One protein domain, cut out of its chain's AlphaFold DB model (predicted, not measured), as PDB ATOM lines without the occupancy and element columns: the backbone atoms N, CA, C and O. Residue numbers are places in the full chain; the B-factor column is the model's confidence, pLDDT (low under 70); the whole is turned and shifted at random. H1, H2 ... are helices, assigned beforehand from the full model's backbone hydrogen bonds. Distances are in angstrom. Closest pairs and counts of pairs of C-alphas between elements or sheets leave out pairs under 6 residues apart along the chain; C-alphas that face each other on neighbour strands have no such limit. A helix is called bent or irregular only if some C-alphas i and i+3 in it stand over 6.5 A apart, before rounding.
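This is residues 2 to 182 of the 183 residues of an uncharacterized protein of Burkholderiales bacterium (UniProt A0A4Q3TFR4). H1b and H5 run side by side in opposite directions through a long helical body, with H2a and H4 paired along one half and H2b and H3 along the other. H1a leads away lengthwise from the H2b and H3 end, and its residues 2 to 19 stick out. The six parts of the body, H1b, H2a, H2b, H3, H4 and H5, form a bundle, a group of helices linked by contacts. The 181 printed residues hold five named helices, H1 to H5 in order, and no named strand: all helix. The whole is loose, radius of gyration of the C-alphas 22.2 A, spanning 89 by 26 by 24 A.

Find C-alpha 2 at (-25.723, -127.110, 49.440), where H1, residues 2 to 57, begins. By its hydrogen bonds it was assigned as one helix, but it is bent, C-alphas 29 and 32 lying 7.0 A apart: H1a is residues 2 to 29, 40.6 A, and H1b residues 32 to 57, 37.4 A. H2, residues 62 to 92, also one helix by its hydrogen bonds, is bent, with C-alphas 75 and 78 7.3 A apart: H2a is 62 to 75, H2b 78 to 92. H3 is 100 to 112, H4 125 to 141. H5, 149 to 180, runs 46.3 A to C-alpha 180 at (-22.486, -91.205, 48.651).

Start at Arg 53 and Leu 154, the closest C-alphas of H1b and H5, 6.3 A apart; these touch at a shallow tilt of 16 degrees, opposite ways. H2a touches H1b, Ile 65 to Val 52, C-alphas 6.8 A, a hairpin. H4 touches H2a, closest C-alphas Ala 130 and Ala 66, 5.4 A. H3 touches H5, closest C-alphas Phe 104 and Ala 174, 4.8 A, and forms a hairpin with H2b, closest C-alphas Met 105 and Ala 87, 5.2 A. H2b and H4 are apart. Every O i to N i+4 pair is within hydrogen-bond range in H1a, H1b, H2b and H5; H2a has 7 of 10, H3 8 of 9, H4 12 of 13.

The C-alphas farthest apart, Ile 2 and Gly 143, are 89.2 A apart. The printed part has no cut; the link H3 to H4, residues 113 to 124, is long. Look for pLDDT under 70 at residues 95, 114 to 127, 137, 139 to 141 and 143 to 148.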
ATOM      1  N   ILE A   2     -25.905-128.158  50.462       72.88
ATOM      2  CA  ILE A   2     -25.723-127.110  49.440       72.88
ATOM      3  C   ILE A   2     -26.991-126.250  49.279       72.88
ATOM      4  O   ILE A   2     -26.905-125.034  49.401       72.88
ATOM      5  N   ASP A   3     -28.178-126.858  49.184       79.50
ATOM      6  CA  ASP A   3     -29.449-126.112  49.066       79.50
ATOM      7  C   ASP A   3     -29.773-125.211  50.268       79.50
ATOM      8  O   ASP A   3     -30.436-124.186  50.127       79.50
ATOM      9  N   ALA A   4     -29.311-125.578  51.468       75.94
ATOM     10  CA  ALA A   4     -29.502-124.756  52.660       75.94
ATOM     11  C   ALA A   4     -28.581-123.526  52.632       75.94
ATOM     12  O   ALA A   4     -29.011-122.434  52.989       75.94
ATOM     13  N   ILE A   5     -27.345-123.688  52.151       81.06
ATOM     14  CA  ILE A   5     -26.384-122.588  51.974       81.06
ATOM     15  C   ILE A   5     -26.872-121.623  50.886       81.06
ATOM     16  O   ILE A   5     -26.826-120.411  51.087       81.06
ATOM     17  N   VAL A   6     -27.405-122.148  49.779       83.06
ATOM     18  CA  VAL A   6     -27.987-121.336  48.697       83.06
ATOM     19  C   VAL A   6     -29.156-120.495  49.216       83.06
ATOM     20  O   VAL A   6     -29.154-119.281  49.036       83.06
ATOM     21  N   LYS A   7     -30.090-121.089  49.969       85.00
ATOM     22  CA  LYS A   7     -31.215-120.350  50.574       85.00
ATOM     23  C   LYS A   7     -30.773-119.274  51.568       85.00
ATOM     24  O   LYS A   7     -31.391-118.215  51.646       85.00
ATOM     25  N   VAL A   8     -29.714-119.526  52.338       85.75
ATOM     26  CA  VAL A   8     -29.150-118.518  53.251       85.75
ATOM     27  C   VAL A   8     -28.544-117.358  52.461       85.75
ATOM     28  O   VAL A   8     -28.804-116.203  52.796       85.75
ATOM     29  N   ALA A   9     -27.801-117.637  51.387       84.25
ATOM     30  CA  ALA A   9     -27.244-116.603  50.516       84.25
ATOM     31  C   ALA A   9     -28.343-115.756  49.848       84.25
ATOM     32  O   ALA A   9     -28.244-114.529  49.833       84.25
ATOM     33  N   GLU A  10     -29.425-116.384  49.378       89.00
ATOM     34  CA  GLU A  10     -30.601-115.688  48.836       89.00
ATOM     35  C   GLU A  10     -31.239-114.755  49.871       89.00
ATOM     36  O   GLU A  10     -31.510-113.592  49.573       89.00
ATOM     37  N   LYS A  11     -31.417-115.217  51.115       88.56
ATOM     38  CA  LYS A  11     -31.985-114.388  52.191       88.56
ATOM     39  C   LYS A  11     -31.071-113.238  52.598       88.56
ATOM     40  O   LYS A  11     -31.565-112.149  52.880       88.56
ATOM     41  N   ILE A  12     -29.754-113.436  52.587       88.31
ATOM     42  CA  ILE A  12     -28.791-112.347  52.797       88.31
ATOM     43  C   ILE A  12     -28.914-111.317  51.669       88.31
ATOM     44  O   ILE A  12     -29.003-110.124  51.951       88.31
ATOM     45  N   ALA A  13     -28.987-111.755  50.411       86.12
ATOM     46  CA  ALA A  13     -29.157-110.857  49.272       86.12
ATOM     47  C   ALA A  13     -30.483-110.073  49.339       86.12
ATOM     48  O   ALA A  13     -30.498-108.869  49.083       86.12
ATOM     49  N   GLU A  14     -31.586-110.718  49.731       89.62
ATOM     50  CA  GLU A  14     -32.870-110.046  49.976       89.62
ATOM     51  C   GLU A  14     -32.763-108.990  51.087       89.62
ATOM     52  O   GLU A  14     -33.246-107.869  50.922       89.62
ATOM     53  N   LEU A  15     -32.102-109.317  52.203       87.50
ATOM     54  CA  LEU A  15     -31.901-108.385  53.315       87.50
ATOM     55  C   LEU A  15     -31.043-107.180  52.913       87.50
ATOM     56  O   LEU A  15     -31.333-106.063  53.345       87.50
ATOM     57  N   LEU A  16     -30.015-107.388  52.087       85.44
ATOM     58  CA  LEU A  16     -29.185-106.308  51.552       85.44
ATOM     59  C   LEU A  16     -30.008-105.374  50.656       85.44
ATOM     60  O   LEU A  16     -30.047-104.174  50.920       85.44
ATOM     61  N   LYS A  17     -30.772-105.923  49.702       86.88
ATOM     62  CA  LYS A  17     -31.670-105.135  48.835       86.88
ATOM     63  C   LYS A  17     -32.713-104.355  49.631       86.88
ATOM     64  O   LYS A  17     -32.980-103.190  49.348       86.88
ATOM     65  N   TYR A  18     -33.308-104.979  50.648       87.12
ATOM     66  CA  TYR A  18     -34.279-104.309  51.511       87.12
ATOM     67  C   TYR A  18     -33.650-103.134  52.275       87.12
ATOM     68  O   TYR A  18     -34.270-102.078  52.408       87.12
ATOM     69  N   ARG A  19     -32.412-103.295  52.761       84.56
ATOM     70  CA  ARG A  19     -31.668-102.217  53.427       84.56
ATOM     71  C   ARG A  19     -31.355-101.067  52.473       84.56
ATOM     72  O   ARG A  19     -31.575 -99.922  52.862       84.56
ATOM     73  N   GLU A  20     -30.908-101.359  51.255       85.75
ATOM     74  CA  GLU A  20     -30.641-100.350  50.220       85.75
ATOM     75  C   GLU A  20     -31.900 -99.544  49.880       85.75
ATOM     76  O   GLU A  20     -31.889 -98.321  49.994       85.75
ATOM     77  N   LEU A  21     -33.022-100.217  49.595       88.31
ATOM     78  CA  LEU A  21     -34.302 -99.559  49.297       88.31
ATOM     79  C   LEU A  21     -34.809 -98.700  50.461       88.31
ATOM     80  O   LEU A  21     -35.330 -97.602  50.260       88.31
ATOM     81  N   LYS A  22     -34.674 -99.191  51.699       86.19
ATOM     82  CA  LYS A  22     -35.081 -98.439  52.894       86.19
ATOM     83  C   LYS A  22     -34.243 -97.169  53.057       86.19
ATOM     84  O   LYS A  22     -34.798 -96.129  53.416       86.19
ATOM     85  N   ARG A  23     -32.937 -97.259  52.798       86.12
ATOM     86  CA  ARG A  23     -31.999 -96.135  52.870       86.12
ATOM     87  C   ARG A  23     -32.299 -95.099  51.785       86.12
ATOM     88  O   ARG A  23     -32.500 -93.936  52.119       86.12
ATOM     89  N   GLU A  24     -32.478 -95.529  50.535       89.69
ATOM     90  CA  GLU A  24     -32.830 -94.644  49.415       89.69
ATOM     91  C   GLU A  24     -34.156 -93.912  49.673       89.69
ATOM     92  O   GLU A  24     -34.251 -92.690  49.528       89.69
ATOM     93  N   LYS A  25     -35.183 -94.647  50.125       89.94
ATOM     94  CA  LYS A  25     -36.487 -94.065  50.458       89.94
ATOM     95  C   LYS A  25     -36.362 -93.005  51.548       89.94
ATOM     96  O   LYS A  25     -36.994 -91.958  51.446       89.94
ATOM     97  N   ARG A  26     -35.571 -93.268  52.592       87.88
ATOM     98  CA  ARG A  26     -35.362 -92.306  53.678       87.88
ATOM     99  C   ARG A  26     -34.576 -91.088  53.211       87.88
ATOM    100  O   ARG A  26     -34.937 -89.979  53.588       87.88
ATOM    101  N   PHE A  27     -33.560 -91.277  52.375       92.31
ATOM    102  CA  PHE A  27     -32.791 -90.172  51.820       92.31
ATOM    103  C   PHE A  27     -33.692 -89.195  51.056       92.31
ATOM    104  O   PHE A  27     -33.768 -88.025  51.422       92.31
ATOM    105  N   LYS A  28     -34.463 -89.705  50.087       93.94
ATOM    106  CA  LYS A  28     -35.379 -88.899  49.260       93.94
ATOM    107  C   LYS A  28     -36.531 -88.282  50.055       93.94
ATOM    108  O   LYS A  28     -36.967 -87.179  49.760       93.94
ATOM    109  N   ALA A  29     -37.058 -89.000  51.049       92.94
ATOM    110  CA  ALA A  29     -38.214 -88.532  51.811       92.94
ATOM    111  C   ALA A  29     -37.860 -87.547  52.933       92.94
ATOM    112  O   ALA A  29     -38.744 -86.830  53.393       92.94
ATOM    113  N   LEU A  30     -36.614 -87.551  53.415       93.00
ATOM    114  CA  LEU A  30     -36.242 -86.833  54.634       93.00
ATOM    115  C   LEU A  30     -34.941 -86.043  54.494       93.00
ATOM    116  O   LEU A  30     -34.948 -84.843  54.742       93.00
ATOM    117  N   ILE A  31     -33.836 -86.685  54.105       94.56
ATOM    118  CA  ILE A  31     -32.506 -86.047  54.103       94.56
ATOM    119  C   ILE A  31     -32.427 -84.944  53.047       94.56
ATOM    120  O   ILE A  31     -32.037 -83.825  53.363       94.56
ATOM    121  N   GLU A  32     -32.822 -85.241  51.812       95.62
ATOM    122  CA  GLU A  32     -32.766 -84.289  50.698       95.62
ATOM    123  C   GLU A  32     -33.687 -83.069  50.919       95.62
ATOM    124  O   GLU A  32     -33.185 -81.942  50.860       95.62
ATOM    125  N   PRO A  33     -34.976 -83.231  51.291       96.50
ATOM    126  CA  PRO A  33     -35.831 -82.095  51.633       96.50
ATOM    127  C   PRO A  33     -35.309 -81.270  52.816       96.50
ATOM    128  O   PRO A  33     -35.345 -80.041  52.779       96.50
ATOM    129  N   MET A  34     -34.800 -81.930  53.860       96.12
ATOM    130  CA  MET A  34     -34.262 -81.244  55.035       96.12
ATOM    131  C   MET A  34     -32.998 -80.451  54.697       96.12
ATOM    132  O   MET A  34     -32.841 -79.328  55.169       96.12
ATOM    133  N   PHE A  35     -32.110 -80.995  53.859       97.38
ATOM    134  CA  PHE A  35     -30.927 -80.273  53.399       97.38
ATOM    135  C   PHE A  35     -31.309 -79.021  52.604       97.38
ATOM    136  O   PHE A  35     -30.778 -77.948  52.890       97.38
ATOM    137  N   ALA A  36     -32.271 -79.125  51.681       96.94
ATOM    138  CA  ALA A  36     -32.775 -77.974  50.931       96.94
ATOM    139  C   ALA A  36     -33.347 -76.889  51.864       96.94
ATOM    140  O   ALA A  36     -32.962 -75.723  51.773       96.94
ATOM    141  N   ALA A  37     -34.177 -77.274  52.838       95.00
ATOM    142  CA  ALA A  37     -34.713 -76.342  53.832       95.00
ATOM    143  C   ALA A  37     -33.602 -75.692  54.686       95.00
ATOM    144  O   ALA A  37     -33.648 -74.501  55.004       95.00
ATOM    145  N   MET A  38     -32.554 -76.449  55.018       94.94
ATOM    146  CA  MET A  38     -31.388 -75.923  55.727       94.94
ATOM    147  C   MET A  38     -30.586 -74.917  54.893       94.94
ATOM    148  O   MET A  38     -30.058 -73.962  55.466       94.94
ATOM    149  N   GLN A  39     -30.511 -75.072  53.565       96.31
ATOM    150  CA  GLN A  39     -29.873 -74.085  52.683       96.31
ATOM    151  C   GLN A  39     -30.590 -72.733  52.747       96.31
ATOM    152  O   GLN A  39     -29.935 -71.688  52.827       96.31
ATOM    153  N   GLU A  40     -31.923 -72.744  52.761       93.69
ATOM    154  CA  GLU A  40     -32.734 -71.530  52.895       93.69
ATOM    155  C   GLU A  40     -32.491 -70.851  54.249       93.69
ATOM    156  O   GLU A  40     -32.175 -69.660  54.304       93.69
ATOM    157  N   VAL A  41     -32.536 -71.623  55.341       91.69
ATOM    158  CA  VAL A  41     -32.261 -71.119  56.697       91.69
ATOM    159  C   VAL A  41     -30.843 -70.563  56.823       91.69
ATOM    160  O   VAL A  41     -30.645 -69.504  57.424       91.69
ATOM    161  N   HIS A  42     -29.844 -71.251  56.267       93.25
ATOM    162  CA  HIS A  42     -28.460 -70.787  56.283       93.25
ATOM    163  C   HIS A  42     -28.296 -69.468  55.525       93.25
ATOM    164  O   HIS A  42     -27.679 -68.532  56.038       93.25
ATOM    165  N   THR A  43     -28.901 -69.369  54.343       93.19
ATOM    166  CA  THR A  43     -28.871 -68.158  53.514       93.19
ATOM    167  C   THR A  43     -29.538 -66.980  54.222       93.19
ATOM    168  O   THR A  43     -28.998 -65.868  54.222       93.19
ATOM    169  N   ASP A  44     -30.676 -67.207  54.884       91.06
ATOM    170  CA  ASP A  44     -31.330 -66.161  55.669       91.06
ATOM    171  C   ASP A  44     -30.464 -65.708  56.853       91.06
ATOM    172  O   ASP A  44     -30.315 -64.503  57.063       91.06
ATOM    173  N   TYR A  45     -29.822 -66.631  57.578       89.94
ATOM    174  CA  TYR A  45     -28.889 -66.256  58.642       89.94
ATOM    175  C   TYR A  45     -27.706 -65.440  58.119       89.94
ATOM    176  O   TYR A  45     -27.394 -64.406  58.704       89.94
ATOM    177  N   LEU A  46     -27.074 -65.845  57.013       91.75
ATOM    178  CA  LEU A  46     -25.987 -65.065  56.414       91.75
ATOM    179  C   LEU A  46     -26.440 -63.647  56.067       91.75
ATOM    180  O   LEU A  46     -25.762 -62.684  56.412       91.75
ATOM    181  N   THR A  47     -27.612 -63.521  55.443       92.06
ATOM    182  CA  THR A  47     -28.173 -62.219  55.069       92.06
ATOM    183  C   THR A  47     -28.475 -61.365  56.303       92.06
ATOM    184  O   THR A  47     -28.241 -60.162  56.308       92.06
ATOM    185  N   MET A  48     -28.989 -61.982  57.365       90.06
ATOM    186  CA  MET A  48     -29.310 -61.314  58.623       90.06
ATOM    187  C   MET A  48     -28.056 -60.786  59.331       90.06
ATOM    188  O   MET A  48     -28.035 -59.630  59.746       90.06
ATOM    189  N   PHE A  49     -27.010 -61.605  59.442       90.38
ATOM    190  CA  PHE A  49     -25.740 -61.187  60.037       90.38
ATOM    191  C   PHE A  49     -25.034 -60.127  59.185       90.38
ATOM    192  O   PHE A  49     -24.506 -59.164  59.737       90.38
ATOM    193  N   ASP A  50     -25.058 -60.260  57.855       91.56
ATOM    194  CA  ASP A  50     -24.454 -59.264  56.970       91.56
ATOM    195  C   ASP A  50     -25.188 -57.919  57.037       91.56
ATOM    196  O   ASP A  50     -24.539 -56.879  57.095       91.56
ATOM    197  N   GLN A  51     -26.522 -57.920  57.138       93.00
ATOM    198  CA  GLN A  51     -27.286 -56.688  57.347       93.00
ATOM    199  C   GLN A  51     -26.886 -55.995  58.655       93.00
ATOM    200  O   GLN A  51     -26.623 -54.798  58.652       93.00
ATOM    201  N   VAL A  52     -26.786 -56.743  59.760       91.12
ATOM    202  CA  VAL A  52     -26.351 -56.180  61.049       91.12
ATOM    203  C   VAL A  52     -24.934 -55.614  60.938       91.12
ATOM    204  O   VAL A  52     -24.677 -54.511  61.412       91.12
ATOM    205  N   ARG A  53     -24.018 -56.320  60.264       92.44
ATOM    206  CA  ARG A  53     -22.654 -55.842  60.002       92.44
ATOM    207  C   ARG A  53     -22.651 -54.530  59.207       92.44
ATOM    208  O   ARG A  53     -21.923 -53.607  59.562       92.44
ATOM    209  N   GLN A  54     -23.461 -54.440  58.151       93.75
ATOM    210  CA  GLN A  54     -23.594 -53.234  57.329       93.75
ATOM    211  C   GLN A  54     -24.194 -52.067  58.125       93.75
ATOM    212  O   GLN A  54     -23.653 -50.964  58.075       93.75
ATOM    213  N   ASP A  55     -25.248 -52.307  58.907       93.56
ATOM    214  CA  ASP A  55     -25.882 -51.283  59.744       93.56
ATOM    215  C   ASP A  55     -24.908 -50.767  60.824       93.56
ATOM    216  O   ASP A  55     -24.816 -49.560  61.073       93.56
ATOM    217  N   LEU A  56     -24.109 -51.663  61.419       90.00
ATOM    218  CA  LEU A  56     -23.035 -51.301  62.347       90.00
ATOM    219  C   LEU A  56     -21.927 -50.489  61.657       90.00
ATOM    220  O   LEU A  56     -21.440 -49.520  62.237       90.00
ATOM    221  N   ALA A  57     -21.535 -50.832  60.430       90.00
ATOM    222  CA  ALA A  57     -20.541 -50.066  59.672       90.00
ATOM    223  C   ALA A  57     -21.066 -48.682  59.244       90.00
ATOM    224  O   ALA A  57     -20.306 -47.715  59.195       90.00
ATOM    225  N   ALA A  58     -22.372 -48.564  58.994       92.00
ATOM    226  CA  ALA A  58     -23.052 -47.319  58.630       92.00
ATOM    227  C   ALA A  58     -23.319 -46.382  59.822       92.00
ATOM    228  O   ALA A  58     -24.037 -45.394  59.683       92.00
ATOM    229  N   ASN A  59     -22.760 -46.676  60.997       89.06
ATOM    230  CA  ASN A  59     -22.985 -45.925  62.230       89.06
ATOM    231  C   ASN A  59     -24.449 -45.873  62.705       89.06
ATOM    232  O   ASN A  59     -24.788 -45.035  63.539       89.06
ATOM    233  N   MET A  60     -25.302 -46.809  62.268       89.94
ATOM    234  CA  MET A  60     -26.677 -46.915  62.764       89.94
ATOM    235  C   MET A  60     -26.679 -47.214  64.267       89.94
ATOM    236  O   MET A  60     -25.739 -47.841  64.784       89.94
ATOM    237  N   SER A  61     -27.686 -46.717  64.983       87.00
ATOM    238  CA  SER A  61     -27.798 -46.935  66.425       87.00
ATOM    239  C   SER A  61     -28.242 -48.371  66.727       87.00
ATOM    240  O   SER A  61     -28.988 -48.980  65.959       87.00
ATOM    241  N   LEU A  62     -27.787 -48.944  67.845       83.00
ATOM    242  CA  LEU A  62     -28.170 -50.313  68.227       83.00
ATOM    243  C   LEU A  62     -29.685 -50.440  68.458       83.00
ATOM    244  O   LEU A  62     -30.264 -51.466  68.101       83.00
ATOM    245  N   SER A  63     -30.311 -49.365  68.946       82.56
ATOM    246  CA  SER A  63     -31.753 -49.235  69.172       82.56
ATOM    247  C   SER A  63     -32.579 -49.298  67.882       82.56
ATOM    248  O   SER A  63     -33.742 -49.693  67.897       82.56
ATOM    249  N   GLU A  64     -31.984 -48.967  66.733       87.31
ATOM    250  CA  GLU A  64     -32.606 -49.132  65.416       87.31
ATOM    251  C   GLU A  64     -32.342 -50.519  64.814       87.31
ATOM    252  O   GLU A  64     -33.182 -51.052  64.081       87.31
ATOM    253  N   ILE A  65     -31.183 -51.116  65.105       87.88
ATOM    254  CA  ILE A  65     -30.775 -52.421  64.565       87.88
ATOM    255  C   ILE A  65     -31.552 -53.559  65.241       87.88
ATOM    256  O   ILE A  65     -32.055 -54.458  64.558       87.88
ATOM    257  N   ALA A  66     -31.678 -53.531  66.571       83.12
ATOM    258  CA  ALA A  66     -32.290 -54.620  67.331       83.12
ATOM    259  C   ALA A  66     -33.761 -54.894  66.933       83.12
ATOM    260  O   ALA A  66     -34.080 -56.053  66.643       83.12
ATOM    261  N   PRO A  67     -34.649 -53.886  66.781       82.94
ATOM    262  CA  PRO A  67     -36.030 -54.119  66.349       82.94
ATOM    263  C   PRO A  67     -36.139 -54.684  64.926       82.94
ATOM    264  O   PRO A  67     -36.980 -55.550  64.665       82.94
ATOM    265  N   LYS A  68     -35.273 -54.244  63.998       87.00
ATOM    266  CA  LYS A  68     -35.228 -54.778  62.621       87.00
ATOM    267  C   LYS A  68     -34.872 -56.259  62.621       87.00
ATOM    268  O   LYS A  68     -35.528 -57.066  61.957       87.00
ATOM    269  N   LEU A  69     -33.857 -56.615  63.403       84.62
ATOM    270  CA  LEU A  69     -33.423 -57.992  63.571       84.62
ATOM    271  C   LEU A  69     -34.520 -58.857  64.212       84.62
ATOM    272  O   LEU A  69     -34.789 -59.963  63.734       84.62
ATOM    273  N   ALA A  70     -35.179 -58.349  65.257       80.38
ATOM    274  CA  ALA A  70     -36.263 -59.040  65.949       80.38
ATOM    275  C   ALA A  70     -37.466 -59.304  65.027       80.38
ATOM    276  O   ALA A  70     -37.981 -60.422  65.001       80.38
ATOM    277  N   SER A  71     -37.865 -58.316  64.221       84.56
ATOM    278  CA  SER A  71     -38.924 -58.461  63.216       84.56
ATOM    279  C   SER A  71     -38.581 -59.540  62.184       84.56
ATOM    280  O   SER A  71     -39.338 -60.497  61.996       84.56
ATOM    281  N   ARG A  72     -37.388 -59.455  61.576       83.56
ATOM    282  CA  ARG A  72     -36.943 -60.421  60.562       83.56
ATOM    283  C   ARG A  72     -36.842 -61.838  61.120       83.56
ATOM    284  O   ARG A  72     -37.199 -62.797  60.441       83.56
ATOM    285  N   ARG A  73     -36.383 -61.977  62.366       81.44
ATOM    286  CA  ARG A  73     -36.298 -63.267  63.055       81.44
ATOM    287  C   ARG A  73     -37.635 -63.997  63.084       81.44
ATOM    288  O   ARG A  73     -37.660 -65.199  62.828       81.44
ATOM    289  N   LEU A  74     -38.715 -63.300  63.434       80.06
ATOM    290  CA  LEU A  74     -40.025 -63.926  63.634       80.06
ATOM    291  C   LEU A  74     -40.565 -64.567  62.351       80.06
ATOM    292  O   LEU A  74     -41.236 -65.592  62.434       80.06
ATOM    293  N   LEU A  75     -40.213 -64.022  61.182       82.69
ATOM    294  CA  LEU A  75     -40.658 -64.537  59.886       82.69
ATOM    295  C   LEU A  75     -40.155 -65.960  59.598       82.69
ATOM    296  O   LEU A  75     -40.868 -66.739  58.976       82.69
ATOM    297  N   GLN A  76     -38.949 -66.304  60.058       80.56
ATOM    298  CA  GLN A  76     -38.277 -67.572  59.725       80.56
ATOM    299  C   GLN A  76     -38.170 -68.539  60.914       80.56
ATOM    300  O   GLN A  76     -37.712 -69.672  60.773       80.56
ATOM    301  N   GLU A  77     -38.605 -68.121  62.103       83.12
ATOM    302  CA  GLU A  77     -38.531 -68.929  63.326       83.12
ATOM    303  C   GLU A  77     -39.339 -70.233  63.216       83.12
ATOM    304  O   GLU A  77     -38.875 -71.277  63.669       83.12
ATOM    305  N   GLY A  78     -40.513 -70.199  62.572       85.06
ATOM    306  CA  GLY A  78     -41.343 -71.391  62.368       85.06
ATOM    307  C   GLY A  78     -40.647 -72.461  61.523       85.06
ATOM    308  O   GLY A  78     -40.632 -73.633  61.902       85.06
ATOM    309  N   ALA A  79     -40.010 -72.054  60.421       86.38
ATOM    310  CA  ALA A  79     -39.264 -72.957  59.549       86.38
ATOM    311  C   ALA A  79     -38.078 -73.599  60.285       86.38
ATOM    312  O   ALA A  79     -37.909 -74.815  60.257       86.38
ATOM    313  N   ARG A  80     -37.309 -72.797  61.028       89.00
ATOM    314  CA  ARG A  80     -36.149 -73.270  61.801       89.00
ATOM    315  C   ARG A  80     -36.542 -74.305  62.855       89.00
ATOM    316  O   ARG A  80     -35.940 -75.371  62.902       89.00
ATOM    317  N   ARG A  81     -37.593 -74.028  63.636       87.12
ATOM    318  CA  ARG A  81     -38.115 -74.969  64.644       87.12
ATOM    319  C   ARG A  81     -38.653 -76.250  64.026       87.12
ATOM    320  O   ARG A  81     -38.506 -77.315  64.610       87.12
ATOM    321  N   THR A  82     -39.270 -76.146  62.851       90.69
ATOM    322  CA  THR A  82     -39.770 -77.316  62.125       90.69
ATOM    323  C   THR A  82     -38.615 -78.235  61.738       90.69
ATOM    324  O   THR A  82     -38.688 -79.430  61.996       90.69
ATOM    325  N   ILE A  83     -37.532 -77.684  61.184       92.06
ATOM    326  CA  ILE A  83     -36.353 -78.472  60.799       92.06
ATOM    327  C   ILE A  83     -35.679 -79.097  62.027       92.06
ATOM    328  O   ILE A  83     -35.339 -80.277  62.002       92.06
ATOM    329  N   GLU A  84     -35.511 -78.325  63.103       90.19
ATOM    330  CA  GLU A  84     -34.933 -78.809  64.361       90.19
ATOM    331  C   GLU A  84     -35.750 -79.979  64.937       90.19
ATOM    332  O   GLU A  84     -35.193 -81.051  65.170       90.19
ATOM    333  N   SER A  85     -37.077 -79.827  65.046       89.56
ATOM    334  CA  SER A  85     -37.986 -80.891  65.509       89.56
ATOM    335  C   SER A  85     -37.914 -82.129  64.617       89.56
ATOM    336  O   SER A  85     -37.823 -83.249  65.112       89.56
ATOM    337  N   GLN A  86     -37.903 -81.950  63.293       91.75
ATOM    338  CA  GLN A  86     -37.797 -83.068  62.353       91.75
ATOM    339  C   GLN A  86     -36.474 -83.824  62.504       91.75
ATOM    340  O   GLN A  86     -36.463 -85.053  62.412       91.75
ATOM    341  N   ALA A  87     -35.362 -83.123  62.742       91.12
ATOM    342  CA  ALA A  87     -34.070 -83.754  62.990       91.12
ATOM    343  C   ALA A  87     -34.067 -84.534  64.316       91.12
ATOM    344  O   ALA A  87     -33.584 -85.667  64.366       91.12
ATOM    345  N   GLU A  88     -34.656 -83.973  65.375       89.81
ATOM    346  CA  GLU A  88     -34.805 -84.649  66.670       89.81
ATOM    347  C   GLU A  88     -35.681 -85.905  66.571       89.81
ATOM    348  O   GLU A  88     -35.268 -86.987  66.997       89.81
ATOM    349  N   GLU A  89     -36.853 -85.803  65.944       90.62
ATOM    350  CA  GLU A  89     -37.751 -86.936  65.701       90.62
ATOM    351  C   GLU A  89     -37.065 -88.026  64.864       90.62
ATOM    352  O   GLU A  89     -37.152 -89.222  65.172       90.62
ATOM    353  N   ALA A  90     -36.311 -87.630  63.834       89.06
ATOM    354  CA  ALA A  90     -35.559 -88.554  62.993       89.06
ATOM    355  C   ALA A  90     -34.459 -89.307  63.759       89.06
ATOM    356  O   ALA A  90     -34.171 -90.461  63.419       89.06
ATOM    357  N   LEU A  91     -33.859 -88.685  64.779       87.75
ATOM    358  CA  LEU A  91     -32.896 -89.319  65.683       87.75
ATOM    359  C   LEU A  91     -33.579 -90.282  66.664       87.75
ATOM    360  O   LEU A  91     -33.035 -91.355  66.939       87.75
ATOM    361  N   MET A  92     -34.784 -89.955  67.147       87.69
ATOM    362  CA  MET A  92     -35.573 -90.851  68.007       87.69
ATOM    363  C   MET A  92     -36.011 -92.127  67.280       87.69
ATOM    364  O   MET A  92     -36.108 -93.184  67.903       87.69
ATOM    365  N   GLY A  93     -36.182 -92.067  65.956       81.50
ATOM    366  CA  GLY A  93     -36.431 -93.228  65.093       81.50
ATOM    367  C   GLY A  93     -35.276 -94.241  64.991       81.50
ATOM    368  O   GLY A  93     -35.355 -95.158  64.174       81.50
ATOM    369  N   GLN A  94     -34.209 -94.071  65.785       71.19
ATOM    370  CA  GLN A  94     -33.021 -94.928  65.890       71.19
ATOM    371  C   GLN A  94     -32.400 -95.320  64.538       71.19
ATOM    372  O   GLN A  94     -32.331 -96.505  64.190       71.19
ATOM    373  N   PRO A  95     -31.882 -94.349  63.761       69.31
ATOM    374  CA  PRO A  95     -30.873 -94.667  62.761       69.31
ATOM    375  C   PRO A  95     -29.732 -95.468  63.410       69.31
ATOM    376  O   PRO A  95     -29.378 -95.229  64.570       69.31
ATOM    377  N   GLY A  96     -29.145 -96.409  62.663       76.69
ATOM    378  CA  GLY A  96     -27.979 -97.154  63.141       76.69
ATOM    379  C   GLY A  96     -26.896 -96.192  63.659       76.69
ATOM    380  O   GLY A  96     -26.740 -95.112  63.077       76.69
ATOM    381  N   PRO A  97     -26.183 -96.537  64.747       73.06
ATOM    382  CA  PRO A  97     -25.254 -95.627  65.425       73.06
ATOM    383  C   PRO A  97     -24.178 -95.056  64.493       73.06
ATOM    384  O   PRO A  97     -23.831 -93.893  64.638       73.06
ATOM    385  N   ASP A  98     -23.771 -95.822  63.480       77.38
ATOM    386  CA  ASP A  98     -22.738 -95.436  62.510       77.38
ATOM    387  C   ASP A  98     -23.312 -95.142  61.112       77.38
ATOM    388  O   ASP A  98     -22.633 -95.281  60.097       77.38
ATOM    389  N   SER A  99     -24.605 -94.815  61.018       87.75
ATOM    390  CA  SER A  99     -25.224 -94.502  59.725       87.75
ATOM    391  C   SER A  99     -25.011 -93.040  59.334       87.75
ATOM    392  O   SER A  99     -25.201 -92.143  60.154       87.75
ATOM    393  N   ALA A 100     -24.712 -92.799  58.055       90.75
ATOM    394  CA  ALA A 100     -24.592 -91.448  57.500       90.75
ATOM    395  C   ALA A 100     -25.868 -90.606  57.714       90.75
ATOM    396  O   ALA A 100     -25.792 -89.404  57.952       90.75
ATOM    397  N   ASP A 101     -27.046 -91.244  57.726       91.06
ATOM    398  CA  ASP A 101     -28.311 -90.596  58.086       91.06
ATOM    399  C   ASP A 101     -28.264 -89.987  59.495       91.06
ATOM    400  O   ASP A 101     -28.750 -88.880  59.708       91.06
ATOM    401  N   ARG A 102     -27.710 -90.721  60.471       92.38
ATOM    402  CA  ARG A 102     -27.585 -90.244  61.851       92.38
ATOM    403  C   ARG A 102     -26.635 -89.062  61.919       92.38
ATOM    404  O   ARG A 102     -26.978 -88.061  62.534       92.38
ATOM    405  N   GLU A 103     -25.482 -89.181  61.265       94.12
ATOM    406  CA  GLU A 103     -24.479 -88.119  61.216       94.12
ATOM    407  C   GLU A 103     -25.060 -86.825  60.630       94.12
ATOM    408  O   GLU A 103     -24.832 -85.746  61.178       94.12
ATOM    409  N   PHE A 104     -25.875 -86.932  59.576       96.06
ATOM    410  CA  PHE A 104     -26.592 -85.792  59.012       96.06
ATOM    411  C   PHE A 104     -27.568 -85.166  60.015       96.06
ATOM    412  O   PHE A 104     -27.519 -83.955  60.229       96.06
ATOM    413  N   MET A 105     -28.408 -85.963  60.682       95.25
ATOM    414  CA  MET A 105     -29.359 -85.431  61.669       95.25
ATOM    415  C   MET A 105     -28.660 -84.809  62.885       95.25
ATOM    416  O   MET A 105     -29.076 -83.754  63.360       95.25
ATOM    417  N   ASP A 106     -27.572 -85.418  63.364       93.50
ATOM    418  CA  ASP A 106     -26.740 -84.845  64.422       93.50
ATOM    419  C   ASP A 106     -26.100 -83.525  63.961       93.50
ATOM    420  O   ASP A 106     -26.083 -82.561  64.722       93.50
ATOM    421  N   ALA A 107     -25.631 -83.426  62.710       95.38
ATOM    422  CA  ALA A 107     -25.110 -82.175  62.157       95.38
ATOM    423  C   ALA A 107     -26.185 -81.079  62.059       95.38
ATOM    424  O   ALA A 107     -25.882 -79.920  62.344       95.38
ATOM    425  N   VAL A 108     -27.427 -81.428  61.701       94.69
ATOM    426  CA  VAL A 108     -28.565 -80.491  61.672       94.69
ATOM    427  C   VAL A 108     -28.933 -80.034  63.083       94.69
ATOM    428  O   VAL A 108     -29.027 -78.832  63.317       94.69
ATOM    429  N   ARG A 109     -29.068 -80.946  64.052       91.06
ATOM    430  CA  ARG A 109     -29.314 -80.573  65.456       91.06
ATOM    431  C   ARG A 109     -28.203 -79.661  65.976       91.06
ATOM    432  O   ARG A 109     -28.459 -78.592  66.527       91.06
ATOM    433  N   ASP A 110     -26.953 -80.048  65.745       89.94
ATOM    434  CA  ASP A 110     -25.795 -79.293  66.208       89.94
ATOM    435  C   ASP A 110     -25.665 -77.938  65.491       89.94
ATOM    436  O   ASP A 110     -25.099 -77.003  66.057       89.94
ATOM    437  N   TYR A 111     -26.212 -77.780  64.280       91.12
ATOM    438  CA  TYR A 111     -26.291 -76.483  63.604       91.12
ATOM    439  C   TYR A 111     -27.076 -75.462  64.439       91.12
ATOM    440  O   TYR A 111     -26.635 -74.320  64.580       91.12
ATOM    441  N   PHE A 112     -28.179 -75.888  65.059       85.56
ATOM    442  CA  PHE A 112     -29.017 -75.040  65.912       85.56
ATOM    443  C   PHE A 112     -28.528 -74.958  67.371       85.56
ATOM    444  O   PHE A 112     -28.762 -73.953  68.045       85.56
ATOM    445  N   ALA A 113     -27.786 -75.962  67.853       73.69
ATOM    446  CA  ALA A 113     -27.550 -76.173  69.284       73.69
ATOM    447  C   ALA A 113     -26.597 -75.193  70.011       73.69
ATOM    448  O   ALA A 113     -26.475 -75.290  71.232       73.69
ATOM    449  N   PHE A 114     -25.891 -74.252  69.363       61.78
ATOM    450  CA  PHE A 114     -24.959 -73.364  70.091       61.78
ATOM    451  C   PHE A 114     -24.594 -72.082  69.312       61.78
ATOM    452  O   PHE A 114     -24.566 -72.083  68.093       61.78
ATOM    453  N   THR A 115     -24.265 -70.992  70.006       54.91
ATOM    454  CA  THR A 115     -23.500 -69.831  69.488       54.91
ATOM    455  C   THR A 115     -22.809 -69.138  70.661       54.91
ATOM    456  O   THR A 115     -23.336 -69.188  71.777       54.91
ATOM    457  N   PRO A 116     -21.677 -68.443  70.436       46.66
ATOM    458  CA  PRO A 116     -20.918 -67.750  71.485       46.66
ATOM    459  C   PRO A 116     -21.691 -66.625  72.204       46.66
ATOM    460  O   PRO A 116     -21.252 -66.148  73.243       46.66
ATOM    461  N   LEU A 117     -22.880 -66.249  71.724       50.47
ATOM    462  CA  LEU A 117     -23.775 -65.241  72.314       50.47
ATOM    463  C   LEU A 117     -24.566 -65.753  73.545       50.47
ATOM    464  O   LEU A 117     -25.640 -65.246  73.869       50.47
ATOM    465  N   ALA A 118     -24.114 -66.825  74.202       42.25
ATOM    466  CA  ALA A 118     -24.927 -67.587  75.142       42.25
ATOM    467  C   ALA A 118     -24.972 -67.017  76.570       42.25
ATOM    468  O   ALA A 118     -23.997 -67.071  77.312       42.25
ATOM    469  N   SER A 119     -26.178 -66.633  77.003       38.84
ATOM    470  CA  SER A 119     -26.607 -66.720  78.402       38.84
ATOM    471  C   SER A 119     -27.704 -67.787  78.540       38.84
ATOM    472  O   SER A 119     -28.856 -67.531  78.200       38.84
ATOM    473  N   GLY A 120     -27.332 -68.986  78.997       40.56
ATOM    474  CA  GLY A 120     -28.164 -69.926  79.772       40.56
ATOM    475  C   GLY A 120     -29.426 -70.579  79.180       40.56
ATOM    476  O   GLY A 120     -29.868 -71.565  79.754       40.56
ATOM    477  N   MET A 121     -30.014 -70.105  78.078       46.16
ATOM    478  CA  MET A 121     -31.311 -70.612  77.582       46.16
ATOM    479  C   MET A 121     -31.209 -71.202  76.161       46.16
ATOM    480  O   MET A 121     -30.430 -70.684  75.352       46.16
ATOM    481  N   PRO A 122     -31.984 -72.253  75.812       49.25
ATOM    482  CA  PRO A 122     -32.098 -72.775  74.451       49.25
ATOM    483  C   PRO A 122     -32.959 -71.818  73.625       49.25
ATOM    484  O   PRO A 122     -34.185 -71.833  73.664       49.25
ATOM    485  N   ILE A 123     -32.294 -70.895  72.944       57.22
ATOM    486  CA  ILE A 123     -32.937 -69.857  72.148       57.22
ATOM    487  C   ILE A 123     -32.222 -69.783  70.788       57.22
ATOM    488  O   ILE A 123     -30.990 -69.871  70.750       57.22
ATOM    489  N   SER A 124     -32.974 -69.626  69.690       63.91
ATOM    490  CA  SER A 124     -32.453 -69.541  68.315       63.91
ATOM    491  C   SER A 124     -31.377 -68.455  68.140       63.91
ATOM    492  O   SER A 124     -31.384 -67.430  68.830       63.91
ATOM    493  N   LEU A 125     -30.453 -68.659  67.190       66.56
ATOM    494  CA  LEU A 125     -29.282 -67.791  66.950       66.56
ATOM    495  C   LEU A 125     -29.640 -66.307  66.815       66.56
ATOM    496  O   LEU A 125     -29.045 -65.434  67.438       66.56
ATOM    497  N   SER A 126     -30.673 -66.037  66.029       63.66
ATOM    498  CA  SER A 126     -31.200 -64.698  65.786       63.66
ATOM    499  C   SER A 126     -31.779 -64.040  67.033       63.66
ATOM    500  O   SER A 126     -31.682 -62.827  67.174       63.66
ATOM    501  N   ASN A 127     -32.392 -64.810  67.939       67.94
ATOM    502  CA  ASN A 127     -32.920 -64.221  69.166       67.94
ATOM    503  C   ASN A 127     -31.783 -63.892  70.128       67.94
ATOM    504  O   ASN A 127     -31.848 -62.886  70.813       67.94
ATOM    505  N   ARG A 128     -30.715 -64.700  70.149       70.06
ATOM    506  CA  ARG A 128     -29.521 -64.379  70.940       70.06
ATOM    507  C   ARG A 128     -28.856 -63.103  70.450       70.06
ATOM    508  O   ARG A 128     -28.499 -62.284  71.283       70.06
ATOM    509  N   LEU A 129     -28.726 -62.919  69.133       71.50
ATOM    510  CA  LEU A 129     -28.194 -61.677  68.570       71.50
ATOM    511  C   LEU A 129     -29.077 -60.477  68.939       71.50
ATOM    512  O   LEU A 129     -28.548 -59.473  69.399       71.50
ATOM    513  N   ALA A 130     -30.406 -60.608  68.847       70.69
ATOM    514  CA  ALA A 130     -31.337 -59.561  69.277       70.69
ATOM    515  C   ALA A 130     -31.206 -59.238  70.778       70.69
ATOM    516  O   ALA A 130     -30.903 -58.105  71.134       70.69
ATOM    517  N   THR A 131     -31.310 -60.242  71.655       72.56
ATOM    518  CA  THR A 131     -31.171 -60.075  73.113       72.56
ATOM    519  C   THR A 131     -29.796 -59.545  73.518       72.56
ATOM    520  O   THR A 131     -29.653 -58.858  74.526       72.56
ATOM    521  N   TRP A 132     -28.749 -59.889  72.773       74.88
ATOM    522  CA  TRP A 132     -27.408 -59.382  73.030       74.88
ATOM    523  C   TRP A 132     -27.287 -57.896  72.672       74.88
ATOM    524  O   TRP A 132     -26.729 -57.142  73.466       74.88
ATOM    525  N   LEU A 133     -27.866 -57.468  71.543       72.56
ATOM    526  CA  LEU A 133     -27.941 -56.052  71.167       72.56
ATOM    527  C   LEU A 133     -28.749 -55.242  72.196       72.56
ATOM    528  O   LEU A 133     -28.268 -54.207  72.650       72.56
ATOM    529  N   GLU A 134     -29.897 -55.761  72.641       74.06
ATOM    530  CA  GLU A 134     -30.728 -55.151  73.697       74.06
ATOM    531  C   GLU A 134     -29.941 -54.976  75.013       74.06
ATOM    532  O   GLU A 134     -29.917 -53.903  75.608       74.06
ATOM    533  N   LYS A 135     -29.192 -56.000  75.449       74.38
ATOM    534  CA  LYS A 135     -28.370 -55.928  76.677       74.38
ATOM    535  C   LYS A 135     -27.222 -54.921  76.599       74.38
ATOM    536  O   LYS A 135     -26.719 -54.484  77.637       74.38
ATOM    537  N   ILE A 136     -26.727 -54.627  75.402       71.12
ATOM    538  CA  ILE A 136     -25.690 -53.611  75.205       71.12
ATOM    539  C   ILE A 136     -26.290 -52.216  75.317       71.12
ATOM    540  O   ILE A 136     -25.691 -51.349  75.951       71.12
ATOM    541  N   GLU A 137     -27.489 -52.032  74.780       69.75
ATOM    542  CA  GLU A 137     -28.249 -50.792  74.892       69.75
ATOM    543  C   GLU A 137     -28.544 -50.433  76.360       69.75
ATOM    544  O   GLU A 137     -28.177 -49.344  76.802       69.75
ATOM    545  N   GLU A 138     -29.044 -51.379  77.164       72.69
ATOM    546  CA  GLU A 138     -29.295 -51.176  78.607       72.69
ATOM    547  C   GLU A 138     -28.037 -50.709  79.380       72.69
ATOM    548  O   GLU A 138     -28.097 -49.954  80.361       72.69
ATOM    549  N   ARG A 139     -26.846 -51.143  78.942       68.12
ATOM    550  CA  ARG A 139     -25.560 -50.742  79.543       68.12
ATOM    551  C   ARG A 139     -25.118 -49.338  79.129       68.12
ATOM    552  O   ARG A 139     -24.355 -48.715  79.865       68.12
ATOM    553  N   THR A 140     -25.579 -48.863  77.978       63.72
ATOM    554  CA  THR A 140     -25.312 -47.516  77.456       63.72
ATOM    555  C   THR A 140     -26.164 -46.475  78.155       63.72
ATOM    556  O   THR A 140     -25.645 -45.444  78.582       63.72
ATOM    557  N   GLU A 141     -27.445 -46.772  78.370       66.00
ATOM    558  CA  GLU A 141     -28.364 -45.875  79.082       66.00
ATOM    559  C   GLU A 141     -27.969 -45.660  80.553       66.00
ATOM    560  O   GLU A 141     -28.245 -44.613  81.133       66.00
ATOM    561  N   SER A 142     -27.251 -46.614  81.153       71.81
ATOM    562  CA  SER A 142     -26.782 -46.546  82.543       71.81
ATOM    563  C   SER A 142     -25.479 -45.748  82.750       71.81
ATOM    564  O   SER A 142     -24.925 -45.756  83.851       71.81
ATOM    565  N   GLY A 143     -24.982 -45.036  81.728       60.25
ATOM    566  CA  GLY A 143     -23.878 -44.074  81.858       60.25
ATOM    567  C   GLY A 143     -22.487 -44.688  82.067       60.25
ATOM    568  O   GLY A 143     -21.552 -43.985  82.456       60.25
ATOM    569  N   ARG A 144     -22.320 -45.995  81.829       58.78
ATOM    570  CA  ARG A 144     -20.997 -46.641  81.822       58.78
ATOM    571  C   ARG A 144     -20.259 -46.277  80.528       58.78
ATOM    572  O   ARG A 144     -20.907 -46.260  79.489       58.78
ATOM    573  N   PRO A 145     -18.938 -46.019  80.544       52.84
ATOM    574  CA  PRO A 145     -18.206 -45.647  79.335       52.84
ATOM    575  C   PRO A 145     -18.345 -46.732  78.253       52.84
ATOM    576  O   PRO A 145     -18.102 -47.912  78.508       52.84
ATOM    577  N   VAL A 146     -18.771 -46.310  77.061       55.34
ATOM    578  CA  VAL A 146     -19.271 -47.139  75.941       55.34
ATOM    579  C   VAL A 146     -18.216 -47.373  74.848       55.34
ATOM    580  O   VAL A 146     -18.506 -48.001  73.833       55.34
ATOM    581  N   GLU A 147     -16.982 -46.906  75.042       53.78
ATOM    582  CA  GLU A 147     -16.017 -46.649  73.957       53.78
ATOM    583  C   GLU A 147     -15.664 -47.842  73.042       53.78
ATOM    584  O   GLU A 147     -15.212 -47.602  71.934       53.78
ATOM    585  N   ASN A 148     -16.006 -49.093  73.388       69.69
ATOM    586  CA  ASN A 148     -15.773 -50.280  72.544       69.69
ATOM    587  C   ASN A 148     -17.021 -51.143  72.245       69.69
ATOM    588  O   ASN A 148     -16.886 -52.299  71.838       69.69
ATOM    589  N   GLN A 149     -18.254 -50.657  72.442       74.31
ATOM    590  CA  GLN A 149     -19.449 -51.498  72.227       74.31
ATOM    591  C   GLN A 149     -19.705 -51.849  70.759       74.31
ATOM    592  O   GLN A 149     -20.066 -52.983  70.454       74.31
ATOM    593  N   ARG A 150     -19.528 -50.885  69.847       77.38
ATOM    594  CA  ARG A 150     -19.729 -51.116  68.409       77.38
ATOM    595  C   ARG A 150     -18.687 -52.089  67.864       77.38
ATOM    596  O   ARG A 150     -19.043 -52.990  67.118       77.38
ATOM    597  N   GLU A 151     -17.432 -51.933  68.279       82.06
ATOM    598  CA  GLU A 151     -16.351 -52.865  67.946       82.06
ATOM    599  C   GLU A 151     -16.649 -54.262  68.503       82.06
ATOM    600  O   GLU A 151     -16.676 -55.224  67.745       82.06
ATOM    601  N   SER A 152     -17.067 -54.356  69.771       80.88
ATOM    602  CA  SER A 152     -17.521 -55.625  70.363       80.88
ATOM    603  C   SER A 152     -18.706 -56.246  69.604       80.88
ATOM    604  O   SER A 152     -18.827 -57.469  69.550       80.88
ATOM    605  N   ALA A 153     -19.595 -55.430  69.023       81.44
ATOM    606  CA  ALA A 153     -20.719 -55.884  68.201       81.44
ATOM    607  C   ALA A 153     -20.305 -56.395  66.841       81.44
ATOM    608  O   ALA A 153     -20.796 -57.440  66.418       81.44
ATOM    609  N   LEU A 154     -19.371 -55.714  66.195       85.56
ATOM    610  CA  LEU A 154     -18.773 -56.204  64.967       85.56
ATOM    611  C   LEU A 154     -18.038 -57.526  65.220       85.56
ATOM    612  O   LEU A 154     -18.313 -58.499  64.520       85.56
ATOM    613  N   ASP A 155     -17.223 -57.614  66.272       84.44
ATOM    614  CA  ASP A 155     -16.508 -58.841  66.640       84.44
ATOM    615  C   ASP A 155     -17.463 -60.006  66.929       84.44
ATOM    616  O   ASP A 155     -17.249 -61.131  66.473       84.44
ATOM    617  N   ALA A 156     -18.554 -59.750  67.655       81.94
ATOM    618  CA  ALA A 156     -19.561 -60.760  67.959       81.94
ATOM    619  C   ALA A 156     -20.307 -61.243  66.700       81.94
ATOM    620  O   ALA A 156     -20.578 -62.442  66.560       81.94
ATOM    621  N   VAL A 157     -20.621 -60.331  65.775       87.62
ATOM    622  CA  VAL A 157     -21.245 -60.647  64.480       87.62
ATOM    623  C   VAL A 157     -20.293 -61.469  63.610       87.62
ATOM    624  O   VAL A 157     -20.707 -62.500  63.075       87.62
ATOM    625  N   GLU A 158     -19.019 -61.090  63.523       88.94
ATOM    626  CA  GLU A 158     -17.996 -61.827  62.768       88.94
ATOM    627  C   GLU A 158     -17.740 -63.220  63.356       88.94
ATOM    628  O   GLU A 158     -17.728 -64.220  62.629       88.94
ATOM    629  N   ALA A 159     -17.626 -63.328  64.683       84.69
ATOM    630  CA  ALA A 159     -17.507 -64.615  65.364       84.69
ATOM    631  C   ALA A 159     -18.732 -65.508  65.104       84.69
ATOM    632  O   ALA A 159     -18.588 -66.711  64.860       84.69
ATOM    633  N   GLY A 160     -19.936 -64.928  65.107       85.19
ATOM    634  CA  GLY A 160     -21.172 -65.629  64.768       85.19
ATOM    635  C   GLY A 160     -21.214 -66.107  63.314       85.19
ATOM    636  O   GLY A 160     -21.563 -67.263  63.070       85.19
ATOM    637  N   LEU A 161     -20.793 -65.277  62.355       88.69
ATOM    638  CA  LEU A 161     -20.670 -65.654  60.940       88.69
ATOM    639  C   LEU A 161     -19.673 -66.798  60.738       88.69
ATOM    640  O   LEU A 161     -19.944 -67.735  59.981       88.69
ATOM    641  N   HIS A 162     -18.523 -66.738  61.409       89.81
ATOM    642  CA  HIS A 162     -17.521 -67.794  61.341       89.81
ATOM    643  C   HIS A 162     -18.064 -69.121  61.893       89.81
ATOM    644  O   HIS A 162     -17.935 -70.165  61.246       89.81
ATOM    645  N   ASP A 163     -18.731 -69.083  63.049       87.75
ATOM    646  CA  ASP A 163     -19.356 -70.256  63.664       87.75
ATOM    647  C   ASP A 163     -20.455 -70.858  62.769       87.75
ATOM    648  O   ASP A 163     -20.484 -72.073  62.553       87.75
ATOM    649  N   LEU A 164     -21.301 -70.006  62.177       89.88
ATOM    650  CA  LEU A 164     -22.359 -70.403  61.248       89.88
ATOM    651  C   LEU A 164     -21.788 -71.138  60.027       89.88
ATOM    652  O   LEU A 164     -22.268 -72.215  59.669       89.88
ATOM    653  N   ARG A 165     -20.733 -70.591  59.409       93.31
ATOM    654  CA  ARG A 165     -20.051 -71.208  58.257       93.31
ATOM    655  C   ARG A 165     -19.419 -72.548  58.627       93.31
ATOM    656  O   ARG A 165     -19.556 -73.513  57.879       93.31
ATOM    657  N   ARG A 166     -18.771 -72.638  59.793       93.75
ATOM    658  CA  ARG A 166     -18.163 -73.889  60.272       93.75
ATOM    659  C   ARG A 166     -19.206 -74.993  60.455       93.75
ATOM    660  O   ARG A 166     -18.972 -76.130  60.054       93.75
ATOM    661  N   ARG A 167     -20.363 -74.678  61.042       91.50
ATOM    662  CA  ARG A 167     -21.459 -75.649  61.210       91.50
ATOM    663  C   ARG A 167     -22.088 -76.030  59.884       91.50
ATOM    664  O   ARG A 167     -22.360 -77.204  59.660       91.50
ATOM    665  N   TRP A 168     -22.275 -75.057  58.998       96.12
ATOM    666  CA  TRP A 168     -22.784 -75.314  57.660       96.12
ATOM    667  C   TRP A 168     -21.892 -76.288  56.888       96.12
ATOM    668  O   TRP A 168     -22.389 -77.244  56.298       96.12
ATOM    669  N   GLN A 169     -20.570 -76.133  56.995       97.00
ATOM    670  CA  GLN A 169     -19.618 -77.075  56.408       97.00
ATOM    671  C   GLN A 169     -19.814 -78.506  56.929       97.00
ATOM    672  O   GLN A 169     -19.702 -79.463  56.161       97.00
ATOM    673  N   ARG A 170     -20.140 -78.668  58.217       96.81
ATOM    674  CA  ARG A 170     -20.453 -79.980  58.799       96.81
ATOM    675  C   ARG A 170     -21.748 -80.563  58.227       96.81
ATOM    676  O   ARG A 170     -21.754 -81.737  57.877       96.81
ATOM    677  N   VAL A 171     -22.799 -79.753  58.070       97.19
ATOM    678  CA  VAL A 171     -24.061 -80.180  57.433       97.19
ATOM    679  C   VAL A 171     -23.824 -80.619  55.986       97.19
ATOM    680  O   VAL A 171     -24.265 -81.700  55.607       97.19
ATOM    681  N   ILE A 172     -23.073 -79.840  55.196       98.06
ATOM    682  CA  ILE A 172     -22.711 -80.203  53.813       98.06
ATOM    683  C   ILE A 172     -21.935 -81.522  53.778       98.06
ATOM    684  O   ILE A 172     -22.234 -82.389  52.963       98.06
ATOM    685  N   SER A 173     -20.943 -81.678  54.656       97.81
ATOM    686  CA  SER A 173     -20.094 -82.876  54.676       97.81
ATOM    687  C   SER A 173     -20.905 -84.126  55.028       97.81
ATOM    688  O   SER A 173     -20.782 -85.146  54.354       97.81
ATOM    689  N   ALA A 174     -21.793 -84.026  56.020       97.12
ATOM    690  CA  ALA A 174     -22.675 -85.121  56.408       97.12
ATOM    691  C   ALA A 174     -23.727 -85.434  55.328       97.12
ATOM    692  O   ALA A 174     -24.019 -86.601  55.069       97.12
ATOM    693  N   TYR A 175     -24.253 -84.415  54.638       97.12
ATOM    694  CA  TYR A 175     -25.141 -84.611  53.490       97.12
ATOM    695  C   TYR A 175     -24.428 -85.340  52.347       97.12
ATOM    696  O   TYR A 175     -24.969 -86.297  51.799       97.12
ATOM    697  N   ALA A 176     -23.199 -84.935  52.016       95.88
ATOM    698  CA  ALA A 176     -22.396 -85.597  50.995       95.88
ATOM    699  C   ALA A 176     -22.128 -87.065  51.360       95.88
ATOM    700  O   ALA A 176     -22.300 -87.935  50.511       95.88
ATOM    701  N   ALA A 177     -21.799 -87.357  52.623       94.38
ATOM    702  CA  ALA A 177     -21.643 -88.728  53.107       94.38
ATOM    703  C   ALA A 177     -22.944 -89.540  52.971       94.38
ATOM    704  O   ALA A 177     -22.914 -90.675  52.494       94.38
ATOM    705  N   ALA A 178     -24.092 -88.952  53.323       93.12
ATOM    706  CA  ALA A 178     -25.397 -89.588  53.158       93.12
ATOM    707  C   ALA A 178     -25.754 -89.816  51.680       93.12
ATOM    708  O   ALA A 178     -26.313 -90.858  51.342       93.12
ATOM    709  N   LEU A 179     -25.401 -88.887  50.791       92.06
ATOM    710  CA  LEU A 179     -25.598 -89.029  49.351       92.06
ATOM    711  C   LEU A 179     -24.715 -90.145  48.786       92.06
ATOM    712  O   LEU A 179     -25.225 -91.029  48.110       92.06
ATOM    713  N   THR A 180     -23.416 -90.154  49.100       92.00
ATOM    714  CA  THR A 180     -22.486 -91.205  48.651       92.00
ATOM    715  C   THR A 180     -22.876 -92.572  49.188       92.00
ATOM    716  O   THR A 180     -22.773 -93.554  48.465       92.00
ATOM    717  N   ALA A 181     -23.377 -92.649  50.422       87.62
ATOM    718  CA  ALA A 181     -23.902 -93.894  50.955       87.62
ATOM    719  C   ALA A 181     -25.115 -94.405  50.163       87.62
ATOM    720  O   ALA A 181     -25.410 -95.584  50.280       87.62
ATOM    721  N   ASN A 182     -25.814 -93.560  49.397       81.56
ATOM    722  CA  ASN A 182     -27.009 -93.902  48.621       81.56
ATOM    723  C   ASN A 182     -26.790 -94.060  47.108       81.56
ATOM    724  O   ASN A 182     -27.739 -94.461  46.431       81.56
TER     725      ASN A 182